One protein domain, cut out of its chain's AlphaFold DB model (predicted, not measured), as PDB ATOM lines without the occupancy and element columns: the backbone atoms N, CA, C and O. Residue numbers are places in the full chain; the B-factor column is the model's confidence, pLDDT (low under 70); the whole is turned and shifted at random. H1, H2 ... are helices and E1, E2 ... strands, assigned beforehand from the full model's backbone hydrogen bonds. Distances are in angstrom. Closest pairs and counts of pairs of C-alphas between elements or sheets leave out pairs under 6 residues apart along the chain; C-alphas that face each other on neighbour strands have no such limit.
ATOM      1  N   ASN A   2       6.811   6.715  -6.186       52.56
ATOM      2  CA  ASN A   2       5.401   6.729  -6.549       52.56
ATOM      3  C   ASN A   2       4.796   8.097  -6.217       52.56
ATOM      4  O   ASN A   2       5.246   8.780  -5.295       52.56
ATOM      5  N   LYS A   3       3.773   8.501  -6.965       64.69
ATOM      6  CA  LYS A   3       2.992   9.694  -6.646       64.69
ATOM      7  C   LYS A   3       1.934   9.326  -5.610       64.69
ATOM      8  O   LYS A   3       1.181   8.389  -5.831       64.69
ATOM      9  N   ILE A   4       1.894  10.053  -4.500       69.19
ATOM     10  CA  ILE A   4       0.900   9.910  -3.432       69.19
ATOM     11  C   ILE A   4       0.031  11.166  -3.447       69.19
ATOM     12  O   ILE A   4       0.577  12.269  -3.474       69.19
ATOM     13  N   ILE A   5      -1.295  11.013  -3.454       71.25
ATOM     14  CA  ILE A   5      -2.265  12.113  -3.558       71.25
ATOM     15  C   ILE A   5      -3.115  12.162  -2.288       71.25
ATOM     16  O   ILE A   5      -3.465  11.133  -1.729       71.25
ATOM     17  N   CYS A   6      -3.392  13.369  -1.793       74.00
ATOM     18  CA  CYS A   6      -4.223  13.575  -0.616       74.00
ATOM     19  C   CYS A   6      -5.687  13.271  -0.944       74.00
ATOM     20  O   CYS A   6      -6.274  13.959  -1.782       74.00
ATOM     21  N   ASP A   7      -6.303  12.346  -0.210       68.94
ATOM     22  CA  ASP A   7      -7.667  11.854  -0.462       68.94
ATOM     23  C   ASP A   7      -8.758  12.928  -0.355       68.94
ATOM     24  O   ASP A   7      -9.872  12.737  -0.836       68.94
ATOM     25  N   THR A   8      -8.450  14.057   0.288       68.75
ATOM     26  CA  THR A   8      -9.409  15.137   0.575       68.75
ATOM     27  C   THR A   8      -9.244  16.357  -0.330       68.75
ATOM     28  O   THR A   8     -10.241  16.949  -0.717       68.75
ATOM     29  N   CYS A   9      -8.014  16.758  -0.662       69.06
ATOM     30  CA  CYS A   9      -7.752  18.024  -1.368       69.06
ATOM     31  C   CYS A   9      -6.947  17.869  -2.665       69.06
ATOM     32  O   CYS A   9      -6.507  18.862  -3.229       69.06
ATOM     33  N   GLY A  10      -6.624  16.641  -3.087       67.50
ATOM     34  CA  GLY A  10      -5.922  16.390  -4.352       67.50
ATOM     35  C   GLY A  10      -4.457  16.851  -4.419       67.50
ATOM     36  O   GLY A  10      -3.803  16.657  -5.440       67.50
ATOM     37  N   VAL A  11      -3.889  17.422  -3.350       72.62
ATOM     38  CA  VAL A  11      -2.457  17.771  -3.286       72.62
ATOM     39  C   VAL A  11      -1.628  16.492  -3.364       72.62
ATOM     40  O   VAL A  11      -1.884  15.568  -2.601       72.62
ATOM     41  N   GLY A  12      -0.634  16.440  -4.250       69.19
ATOM     42  CA  GLY A  12       0.230  15.268  -4.430       69.19
ATOM     43  C   GLY A  12       1.671  15.480  -3.971       69.19
ATOM     44  O   GLY A  12       2.096  16.618  -3.802       69.19
ATOM     45  N   LEU A  13       2.429  14.395  -3.791       69.75
ATOM     46  CA  LEU A  13       3.892  14.387  -3.663       69.75
ATOM     47  C   LEU A  13       4.509  13.095  -4.194       69.75
ATOM     48  O   LEU A  13       3.838  12.073  -4.288       69.75
ATOM     49  N   TYR A  14       5.802  13.127  -4.507       64.12
ATOM     50  CA  TYR A  14       6.563  11.933  -4.869       64.12
ATOM     51  C   TYR A  14       7.197  11.306  -3.621       64.12
ATOM     52  O   TYR A  14       7.910  11.982  -2.879       64.12
ATOM     53  N   SER A  15       6.941  10.019  -3.381       61.38
ATOM     54  CA  SER A  15       7.518   9.252  -2.271       61.38
ATOM     55  C   SER A  15       7.847   7.823  -2.678       61.38
ATOM     56  O   SER A  15       7.228   7.248  -3.564       61.38
ATOM     57  N   ASP A  16       8.850   7.227  -2.041       56.97
ATOM     58  CA  ASP A  16       9.186   5.813  -2.239       56.97
ATOM     59  C   ASP A  16       8.282   4.864  -1.435       56.97
ATOM     60  O   ASP A  16       8.394   3.646  -1.563       56.97
ATOM     61  N   LEU A  17       7.373   5.404  -0.616       58.84
ATOM     62  CA  LEU A  17       6.389   4.624   0.124       58.84
ATOM     63  C   LEU A  17       5.212   4.235  -0.783       58.84
ATOM     64  O   LEU A  17       4.702   5.043  -1.557       58.84
ATOM     65  N   LYS A  18       4.756   2.985  -0.674       56.47
ATOM     66  CA  LYS A  18       3.503   2.513  -1.280       56.47
ATOM     67  C   LYS A  18       2.375   2.704  -0.267       56.47
ATOM     68  O   LYS A  18       2.090   1.792   0.501       56.47
ATOM     69  N   LEU A  19       1.796   3.901  -0.217       63.62
ATOM     70  CA  LEU A  19       0.616   4.173   0.608       63.62
ATOM     71  C   LEU A  19      -0.635   4.097  -0.261       63.62
ATOM     72  O   LEU A  19      -0.646   4.653  -1.356       63.62
ATOM     73  N   THR A  20      -1.657   3.399   0.227       55.31
ATOM     74  CA  THR A  20      -2.968   3.276  -0.430       55.31
ATOM     75  C   THR A  20      -3.915   4.414  -0.058       55.31
ATOM     76  O   THR A  20      -4.809   4.726  -0.830       55.31
ATOM     77  N   GLU A  21      -3.701   5.044   1.098       64.44
ATOM     78  CA  GLU A  21      -4.471   6.189   1.587       64.44
ATOM     79  C   GLU A  21      -3.514   7.197   2.226       64.44
ATOM     80  O   GLU A  21      -2.607   6.835   2.989       64.44
ATOM     81  N   TRP A  22      -3.694   8.478   1.913       75.44
ATOM     82  CA  TRP A  22      -2.913   9.549   2.516       75.44
ATOM     83  C   TRP A  22      -3.741  10.823   2.604       75.44
ATOM     84  O   TRP A  22      -4.373  11.262   1.649       75.44
ATOM     85  N   LYS A  23      -3.670  11.490   3.755       70.19
ATOM     86  CA  LYS A  23      -4.158  12.858   3.922       70.19
ATOM     87  C   LYS A  23      -2.980  13.764   4.233       70.19
ATOM     88  O   LYS A  23      -2.169  13.460   5.107       70.19
ATOM     89  N   CYS A  24      -2.892  14.897   3.544       75.81
ATOM     90  CA  CYS A  24      -1.885  15.901   3.855       75.81
ATOM     91  C   CYS A  24      -2.115  16.462   5.269       75.81
ATOM     92  O   CYS A  24      -3.236  16.458   5.789       75.81
ATOM     93  N   SER A  25      -1.056  16.960   5.909       74.94
ATOM     94  CA  SER A  25      -1.121  17.421   7.300       74.94
ATOM     95  C   SER A  25      -2.213  18.475   7.592       74.94
ATOM     96  O   SER A  25      -2.756  18.447   8.699       74.94
ATOM     97  N   PRO A  26      -2.573  19.388   6.664       77.00
ATOM     98  CA  PRO A  26      -3.767  20.231   6.795       77.00
ATOM     99  C   PRO A  26      -5.090  19.452   6.821       77.00
ATOM    100  O   PRO A  26      -5.882  19.628   7.746       77.00
ATOM    101  N   CYS A  27      -5.310  18.550   5.860       75.00
ATOM    102  CA  CYS A  27      -6.557  17.796   5.730       75.00
ATOM    103  C   CYS A  27      -6.786  16.808   6.877       75.00
ATOM    104  O   CYS A  27      -7.927  16.622   7.291       75.00
ATOM    105  N   ILE A  28      -5.723  16.236   7.461       76.19
ATOM    106  CA  ILE A  28      -5.820  15.425   8.693       76.19
ATOM    107  C   ILE A  28      -6.483  16.215   9.832       76.19
ATOM    108  O   ILE A  28      -7.136  15.636  10.694       76.19
ATOM    109  N   LYS A  29      -6.342  17.544   9.832       73.81
ATOM    110  CA  LYS A  29      -6.887  18.440  10.860       73.81
ATOM    111  C   LYS A  29      -8.194  19.117  10.454       73.81
ATOM    112  O   LYS A  29      -8.607  20.053  11.132       73.81
ATOM    113  N   GLY A  30      -8.800  18.704   9.341       74.25
ATOM    114  CA  GLY A  30      -9.989  19.359   8.790       74.25
ATOM    115  C   GLY A  30      -9.735  20.785   8.291       74.25
ATOM    116  O   GLY A  30     -10.677  21.556   8.144       74.25
ATOM    117  N   LEU A  31      -8.474  21.165   8.051       75.19
ATOM    118  CA  LEU A  31      -8.112  22.478   7.524       75.19
ATOM    119  C   LEU A  31      -7.948  22.402   6.008       75.19
ATOM    120  O   LEU A  31      -7.288  21.495   5.498       75.19
ATOM    121  N   SER A  32      -8.484  23.395   5.297       73.94
ATOM    122  CA  SER A  32      -8.217  23.546   3.868       73.94
ATOM    123  C   SER A  32      -6.777  24.033   3.648       73.94
ATOM    124  O   SER A  32      -6.428  25.096   4.177       73.94
ATOM    125  N   PRO A  33      -5.939  23.329   2.859       70.25
ATOM    126  CA  PRO A  33      -4.605  23.810   2.498       70.25
ATOM    127  C   PRO A  33      -4.616  25.199   1.841       70.25
ATOM    128  O   PRO A  33      -3.657  25.953   2.003       70.25
ATOM    129  N   SER A  34      -5.710  25.581   1.172       67.38
ATOM    130  CA  SER A  34      -5.817  26.861   0.454       67.38
ATOM    131  C   SER A  34      -5.946  28.056   1.392       67.38
ATOM    132  O   SER A  34      -5.552  29.168   1.045       67.38
ATOM    133  N   ALA A  35      -6.413  27.819   2.618       72.56
ATOM    134  CA  ALA A  35      -6.503  28.826   3.669       72.56
ATOM    135  C   ALA A  35      -5.176  29.027   4.428       72.56
ATOM    136  O   ALA A  35      -5.065  29.928   5.265       72.56
ATOM    137  N   LEU A  36      -4.160  28.194   4.173       80.12
ATOM    138  CA  LEU A  36      -2.888  28.238   4.886       80.12
ATOM    139  C   LEU A  36      -1.876  29.150   4.189       80.12
ATOM    140  O   LEU A  36      -1.760  29.181   2.966       80.12
ATOM    141  N   LYS A  37      -1.094  29.876   4.993       83.50
ATOM    142  CA  LYS A  37       0.008  30.720   4.515       83.50
ATOM    143  C   LYS A  37       1.341  30.080   4.860       83.50
ATOM    144  O   LYS A  37       1.619  29.810   6.029       83.50
ATOM    145  N   CYS A  38       2.173  29.879   3.843       85.94
ATOM    146  CA  CYS A  38       3.544  29.436   4.029       85.94
ATOM    147  C   CYS A  38       4.377  30.545   4.681       85.94
ATOM    148  O   CYS A  38       4.341  31.698   4.262       85.94
ATOM    149  N   ILE A  39       5.174  30.198   5.691       87.06
ATOM    150  CA  ILE A  39       6.076  31.163   6.331       87.06
ATOM    151  C   ILE A  39       7.228  31.603   5.417       87.06
ATOM    152  O   ILE A  39       7.778  32.676   5.625       87.06
ATOM    153  N   ALA A  40       7.615  30.793   4.428       85.19
ATOM    154  CA  ALA A  40       8.794  31.027   3.590       85.19
ATOM    155  C   ALA A  40       8.477  31.610   2.210       85.19
ATOM    156  O   ALA A  40       9.374  32.128   1.553       85.19
ATOM    157  N   CYS A  41       7.235  31.523   1.739       84.88
ATOM    158  CA  CYS A  41       6.855  32.072   0.444       84.88
ATOM    159  C   CYS A  41       5.424  32.603   0.460       84.88
ATOM    160  O   CYS A  41       4.616  32.252   1.312       84.88
ATOM    161  N   SER A  42       5.101  33.431  -0.527       78.12
ATOM    162  CA  SER A  42       3.778  34.036  -0.685       78.12
ATOM    163  C   SER A  42       2.757  33.140  -1.394       78.12
ATOM    164  O   SER A  42       1.714  33.640  -1.800       78.12
ATOM    165  N   MET A  43       3.067  31.863  -1.619       71.56
ATOM    166  CA  MET A  43       2.147  30.951  -2.296       71.56
ATOM    167  C   MET A  43       1.080  30.429  -1.332       71.56
ATOM    168  O   MET A  43       1.386  30.124  -0.175       71.56
ATOM    169  N   SER A  44      -0.137  30.301  -1.844       68.38
ATOM    170  CA  SER A  44      -1.243  29.510  -1.304       68.38
ATOM    171  C   SER A  44      -1.167  28.080  -1.852       68.38
ATOM    172  O   SER A  44      -0.625  27.876  -2.936       68.38
ATOM    173  N   ASN A  45      -1.734  27.111  -1.125       64.94
ATOM    174  CA  ASN A  45      -1.763  25.688  -1.492       64.94
ATOM    175  C   ASN A  45      -0.394  24.996  -1.646       64.94
ATOM    176  O   ASN A  45       0.638  25.594  -1.937       64.94
ATOM    177  N   GLY A  46      -0.377  23.681  -1.430       70.88
ATOM    178  CA  GLY A  46       0.864  22.916  -1.434       70.88
ATOM    179  C   GLY A  46       0.886  21.765  -0.452       70.88
ATOM    180  O   GLY A  46       0.038  21.641   0.433       70.88
ATOM    181  N   VAL A  47       1.933  20.949  -0.550       75.69
ATOM    182  CA  VAL A  47       2.276  20.013   0.524       75.69
ATOM    183  C   VAL A  47       2.811  20.829   1.694       75.69
ATOM    184  O   VAL A  47       3.955  21.287   1.674       75.69
ATOM    185  N   PHE A  48       1.974  21.045   2.701       80.12
ATOM    186  CA  PHE A  48       2.364  21.741   3.918       80.12
ATOM    187  C   PHE A  48       2.884  20.771   4.970       80.12
ATOM    188  O   PHE A  48       2.265  19.749   5.257       80.12
ATOM    189  N   ILE A  49       3.976  21.169   5.609       78.56
ATOM    190  CA  ILE A  49       4.458  20.591   6.855       78.56
ATOM    191  C   ILE A  49       4.213  21.578   7.995       78.56
ATOM    192  O   ILE A  49       4.221  22.804   7.817       78.56
ATOM    193  N   LYS A  50       3.953  21.032   9.180       79.00
ATOM    194  CA  LYS A  50       3.719  21.831  10.383       79.00
ATOM    195  C   LYS A  50       5.059  22.309  10.935       79.00
ATOM    196  O   LYS A  50       6.034  21.561  10.915       79.00
ATOM    197  N   THR A  51       5.101  23.511  11.492       79.88
ATOM    198  CA  THR A  51       6.237  23.941  12.312       79.88
ATOM    199  C   THR A  51       5.962  23.777  13.808       79.88
ATOM    200  O   THR A  51       4.805  23.714  14.242       79.88
ATOM    201  N   ASP A  52       7.027  23.696  14.602       77.94
ATOM    202  CA  ASP A  52       7.003  23.715  16.076       77.94
ATOM    203  C   ASP A  52       6.131  24.851  16.647       77.94
ATOM    204  O   ASP A  52       5.342  24.642  17.569       77.94
ATOM    205  N   ASN A  53       6.147  26.011  15.993       76.88
ATOM    206  CA  ASN A  53       5.396  27.210  16.368       76.88
ATOM    207  C   ASN A  53       3.956  27.258  15.819       76.88
ATOM    208  O   ASN A  53       3.374  28.335  15.695       76.88
ATOM    209  N   ARG A  54       3.372  26.105  15.456       74.88
ATOM    210  CA  ARG A  54       2.004  25.973  14.904       74.88
ATOM    211  C   ARG A  54       1.746  26.782  13.619       74.88
ATOM    212  O   ARG A  54       0.589  26.998  13.265       74.88
ATOM    213  N   LYS A  55       2.794  27.195  12.903       85.12
ATOM    214  CA  LYS A  55       2.693  27.795  11.564       85.12
ATOM    215  C   LYS A  55       2.881  26.713  10.494       85.12
ATOM    216  O   LYS A  55       3.144  25.550  10.806       85.12
ATOM    217  N   TRP A  56       2.724  27.099   9.233       85.62
ATOM    218  CA  TRP A  56       2.790  26.186   8.097       85.62
ATOM    219  C   TRP A  56       3.921  26.571   7.151       85.62
ATOM    220  O   TRP A  56       4.145  27.746   6.863       85.62
ATOM    221  N   LEU A  57       4.648  25.571   6.671       85.31
ATOM    222  CA  LEU A  57       5.746  25.720   5.726       85.31
ATOM    223  C   LEU A  57       5.511  24.737   4.583       85.31
ATOM    224  O   LEU A  57       5.166  23.587   4.830       85.31
ATOM    225  N   HIS A  58       5.690  25.155   3.335       82.75
ATOM    226  CA  HIS A  58       5.674  24.193   2.236       82.75
ATOM    227  C   HIS A  58       6.859  23.243   2.355       82.75
ATOM    228  O   HIS A  58       7.987  23.692   2.554       82.75
ATOM    229  N   LEU A  59       6.624  21.951   2.136       77.31
ATOM    230  CA  LEU A  59       7.669  20.937   2.037       77.31
ATOM    231  C   LEU A  59       8.731  21.349   1.007       77.31
ATOM    232  O   LEU A  59       9.921  21.273   1.282       77.31
ATOM    233  N   PHE A  60       8.309  21.884  -0.141       75.44
ATOM    234  CA  PHE A  60       9.216  22.415  -1.162       75.44
ATOM    235  C   PHE A  60      10.077  23.582  -0.654       75.44
ATOM    236  O   PHE A  60      11.292  23.580  -0.837       75.44
ATOM    237  N   CYS A  61       9.481  24.551   0.050       80.88
ATOM    238  CA  CYS A  61      10.239  25.646   0.660       80.88
ATOM    239  C   CYS A  61      11.208  25.136   1.732       80.88
ATOM    240  O   CYS A  61      12.311  25.660   1.849       80.88
ATOM    241  N   ALA A  62      10.815  24.113   2.493       77.88
ATOM    242  CA  ALA A  62      11.670  23.497   3.495       77.88
ATOM    243  C   ALA A  62      12.887  22.803   2.869       77.88
ATOM    244  O   ALA A  62      13.989  22.905   3.401       77.88
ATOM    245  N   LEU A  63      12.702  22.154   1.714       74.06
ATOM    246  CA  LEU A  63      13.785  21.528   0.951       74.06
ATOM    247  C   LEU A  63      14.746  22.567   0.359       74.06
ATOM    248  O   LEU A  63      15.957  22.391   0.435       74.06
ATOM    249  N   LEU A  64      14.226  23.670  -0.183       74.69
ATOM    250  CA  LEU A  64      15.056  24.746  -0.735       74.69
ATOM    251  C   LEU A  64      15.792  25.565   0.341       74.69
ATOM    252  O   LEU A  64      16.847  26.132   0.069       74.69
ATOM    253  N   LEU A  65      15.252  25.616   1.559       79.69
ATOM    254  CA  LEU A  65      15.843  26.295   2.714       79.69
ATOM    255  C   LEU A  65      16.464  25.312   3.714       79.69
ATOM    256  O   LEU A  65      16.612  25.664   4.881       79.69
ATOM    257  N   LYS A  66      16.854  24.107   3.273       72.69
ATOM    258  CA  LYS A  66      17.385  23.023   4.123       72.69
ATOM    259  C   LYS A  66      18.388  23.486   5.201       72.69
ATOM    260  O   LYS A  66      18.229  23.043   6.334       72.69
ATOM    261  N   PRO A  67      19.350  24.404   4.947       76.56
ATOM    262  CA  PRO A  67      20.275  24.883   5.987       76.56
ATOM    263  C   PRO A  67      19.601  25.589   7.179       76.56
ATOM    264  O   PRO A  67      20.161  25.640   8.271       76.56
ATOM    265  N   TYR A  68      18.405  26.137   6.971       81.88
ATOM    266  CA  TYR A  68      17.641  26.931   7.936       81.88
ATOM    267  C   TYR A  68      16.490  26.152   8.579       81.88
ATOM    268  O   TYR A  68      15.779  26.693   9.428       81.88
ATOM    269  N   ILE A  69      16.286  24.896   8.181       79.56
ATOM    270  CA  ILE A  69      15.230  24.022   8.693       79.56
ATOM    271  C   ILE A  69      15.885  22.872   9.454       79.56
ATOM    272  O   ILE A  69      16.613  22.068   8.878       79.56
ATOM    273  N   LYS A  70      15.612  22.770  10.756       71.00
ATOM    274  CA  LYS A  70      16.042  21.640  11.581       71.00
ATOM    275  C   LYS A  70      14.845  20.719  11.786       71.00
ATOM    276  O   LYS A  70      13.800  21.118  12.287       71.00
ATOM    277  N   SER A  71      14.975  19.473  11.360       62.62
ATOM    278  CA  SER A  71      13.945  18.464  11.602       62.62
ATOM    279  C   SER A  71      14.325  17.613  12.813       62.62
ATOM    280  O   SER A  71      15.504  17.343  13.023       62.62
ATOM    281  N   THR A  72      13.342  17.168  13.599       50.91
ATOM    282  CA  THR A  72      13.542  16.194  14.692       50.91
ATOM    283  C   THR A  72      13.846  14.777  14.179       50.91
ATOM    284  O   THR A  72      14.341  13.945  14.930       50.91
ATOM    285  N   GLN A  73      13.614  14.514  12.889       54.25
ATOM    286  CA  GLN A  73      14.053  13.332  12.136       54.25
ATOM    287  C   GLN A  73      14.703  13.824  10.841       54.25
ATOM    288  O   GLN A  73      14.084  14.641  10.167       54.25
ATOM    289  N   GLU A  74      15.917  13.398  10.476       52.00
ATOM    290  CA  GLU A  74      16.591  13.874   9.251       52.00
ATOM    291  C   GLU A  74      15.609  13.970   8.069       52.00
ATOM    292  O   GLU A  74      14.960  12.984   7.718       52.00
ATOM    293  N   LEU A  75      15.492  15.157   7.452       52.75
ATOM    294  CA  LEU A  75      14.780  15.380   6.185       52.75
ATOM    295  C   LEU A  75      15.548  14.671   5.046       52.75
ATOM    296  O   LEU A  75      16.033  15.295   4.106       52.75
ATOM    297  N   LYS A  76      15.728  13.351   5.152       48.75
ATOM    298  CA  LYS A  76      16.169  12.488   4.063       48.75
ATOM    299  C   LYS A  76      14.977  12.329   3.134       48.75
ATOM    300  O   LYS A  76      13.886  11.959   3.571       48.75
ATOM    301  N   ILE A  77      15.197  12.702   1.878       46.28
ATOM    302  CA  ILE A  77      14.211  12.787   0.800       46.28
ATOM    303  C   ILE A  77      13.162  11.667   0.932       46.28
ATOM    304  O   ILE A  77      13.469  10.480   0.879       46.28
ATOM    305  N   ALA A  78      11.922  12.096   1.169       49.31
ATOM    306  CA  ALA A  78      10.672  11.364   0.983       49.31
ATOM    307  C   ALA A  78      10.348  10.104   1.819       49.31
ATOM    308  O   ALA A  78       9.264   9.553   1.609       49.31
ATOM    309  N   LYS A  79      11.167   9.667   2.792       42.69
ATOM    310  CA  LYS A  79      10.833   8.448   3.569       42.69
ATOM    311  C   LYS A  79       9.927   8.644   4.792       42.69
ATOM    312  O   LYS A  79       9.186   7.723   5.078       42.69
ATOM    313  N   ASN A  80       9.911   9.805   5.462       47.53
ATOM    314  CA  ASN A  80       9.076  10.026   6.670       47.53
ATOM    315  C   ASN A  80       8.377  11.405   6.747       47.53
ATOM    316  O   ASN A  80       7.726  11.708   7.743       47.53
ATOM    317  N   ALA A  81       8.467  12.245   5.707       52.41
ATOM    318  CA  ALA A  81       8.022  13.650   5.750       52.41
ATOM    319  C   ALA A  81       6.492  13.862   5.783       52.41
ATOM    320  O   ALA A  81       6.026  14.999   5.836       52.41
ATOM    321  N   LEU A  82       5.703  12.785   5.734       56.12
ATOM    322  CA  LEU A  82       4.263  12.837   5.474       56.12
ATOM    323  C   LEU A  82       3.443  13.482   6.595       56.12
ATOM    324  O   LEU A  82       2.301  13.837   6.337       56.12
ATOM    325  N   ASN A  83       4.019  13.665   7.791       58.59
ATOM    326  CA  ASN A  83       3.417  14.379   8.929       58.59
ATOM    327  C   ASN A  83       4.457  14.967   9.905       58.59
ATOM    328  O   ASN A  83       4.210  15.098  11.106       58.59
ATOM    329  N   THR A  84       5.649  15.313   9.417       62.75
ATOM    330  CA  THR A  84       6.743  15.778  10.282       62.75
ATOM    331  C   THR A  84       6.521  17.221  10.735       62.75
ATOM    332  O   THR A  84       6.106  18.081   9.956       62.75
ATOM    333  N   THR A  85       6.823  17.492  12.007       70.44
ATOM    334  CA  THR A  85       6.924  18.861  12.523       70.44
ATOM    335  C   THR A  85       8.379  19.314  12.443       70.44
ATOM    336  O   THR A  85       9.255  18.621  12.953       70.44
ATOM    337  N   VAL A  86       8.641  20.457  11.811       74.00
ATOM    338  CA  VAL A  86      10.000  21.007  11.668       74.00
ATOM    339  C   VAL A  86      10.189  22.257  12.521       74.00
ATOM    340  O   VAL A  86       9.268  23.063  12.654       74.00
ATOM    341  N   SER A  87      11.383  22.443  13.080       78.25
ATOM    342  CA  SER A  87      11.801  23.738  13.612       78.25
ATOM    343  C   SER A  87      12.506  24.527  12.515       78.25
ATOM    344  O   SER A  87      13.154  23.974  11.621       78.25
ATOM    345  N   TYR A  88      12.335  25.844  12.524       82.38
ATOM    346  CA  TYR A  88      12.901  26.707  11.495       82.38
ATOM    347  C   TYR A  88      13.611  27.898  12.127       82.38
ATOM    348  O   TYR A  88      13.148  28.472  13.107       82.38
ATOM    349  N   ASN A  89      14.725  28.292  11.522       85.31
ATOM    350  CA  ASN A  89      15.421  29.538  11.805       85.31
ATOM    351  C   ASN A  89      15.783  30.202  10.474       85.31
ATOM    352  O   ASN A  89      16.938  30.190  10.057       85.31
ATOM    353  N   ILE A  90      14.762  30.704   9.771       84.62
ATOM    354  CA  ILE A  90      14.921  31.414   8.497       84.62
ATOM    355  C   ILE A  90      15.260  32.876   8.831       84.62
ATOM    356  O   ILE A  90      14.394  33.575   9.366       84.62
ATOM    357  N   PRO A  91      16.482  33.359   8.544       84.31
ATOM    358  CA  PRO A  91      16.886  34.715   8.888       84.31
ATOM    359  C   PRO A  91      16.044  35.760   8.153       84.31
ATOM    360  O   PRO A  91      15.752  35.612   6.964       84.31
TER     361      PRO A  91
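This is residues 2 to 91 of the 1070 residues of the protein "SET domain-containing protein" of Stentor coeruleus (UniProt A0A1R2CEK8). What is seen? With little regular structure, it is a small curled mixed sheet, E4 E3 E6 E5, bearing H1, and a separate hairpin, E1 E2. How large? The printed part has 90 residues, 28 in E1 E2 E3 E4 H1 E5 E6, class mixed. It is compact, with C-alpha radius of gyration 12.3 A and spans 37, 28 and 18 A.

Which strands pair? E3, residues 48 to 51, is parallel to E6, residues 85 to 88, with N 86 and O 50 3.0 A apart. And H1? H1, residues 59 to 64, has every O i to N i+4 pair within hydrogen-bond range. It joins E4, residues 56 to 58, to E5, residues 69 to 71, in a split strand-helix-strand unit.

Where is E1? E1, residues 2 to 5, starts at (5.401, 6.729, -6.549). And E2? E2, residues 12 to 15, ends at (7.518, 9.252, -2.271).

Any cut? The printed part has no cut; the link E2 to E3 is long. Low confidence? Residues 71 to 84 are under pLDDT 70.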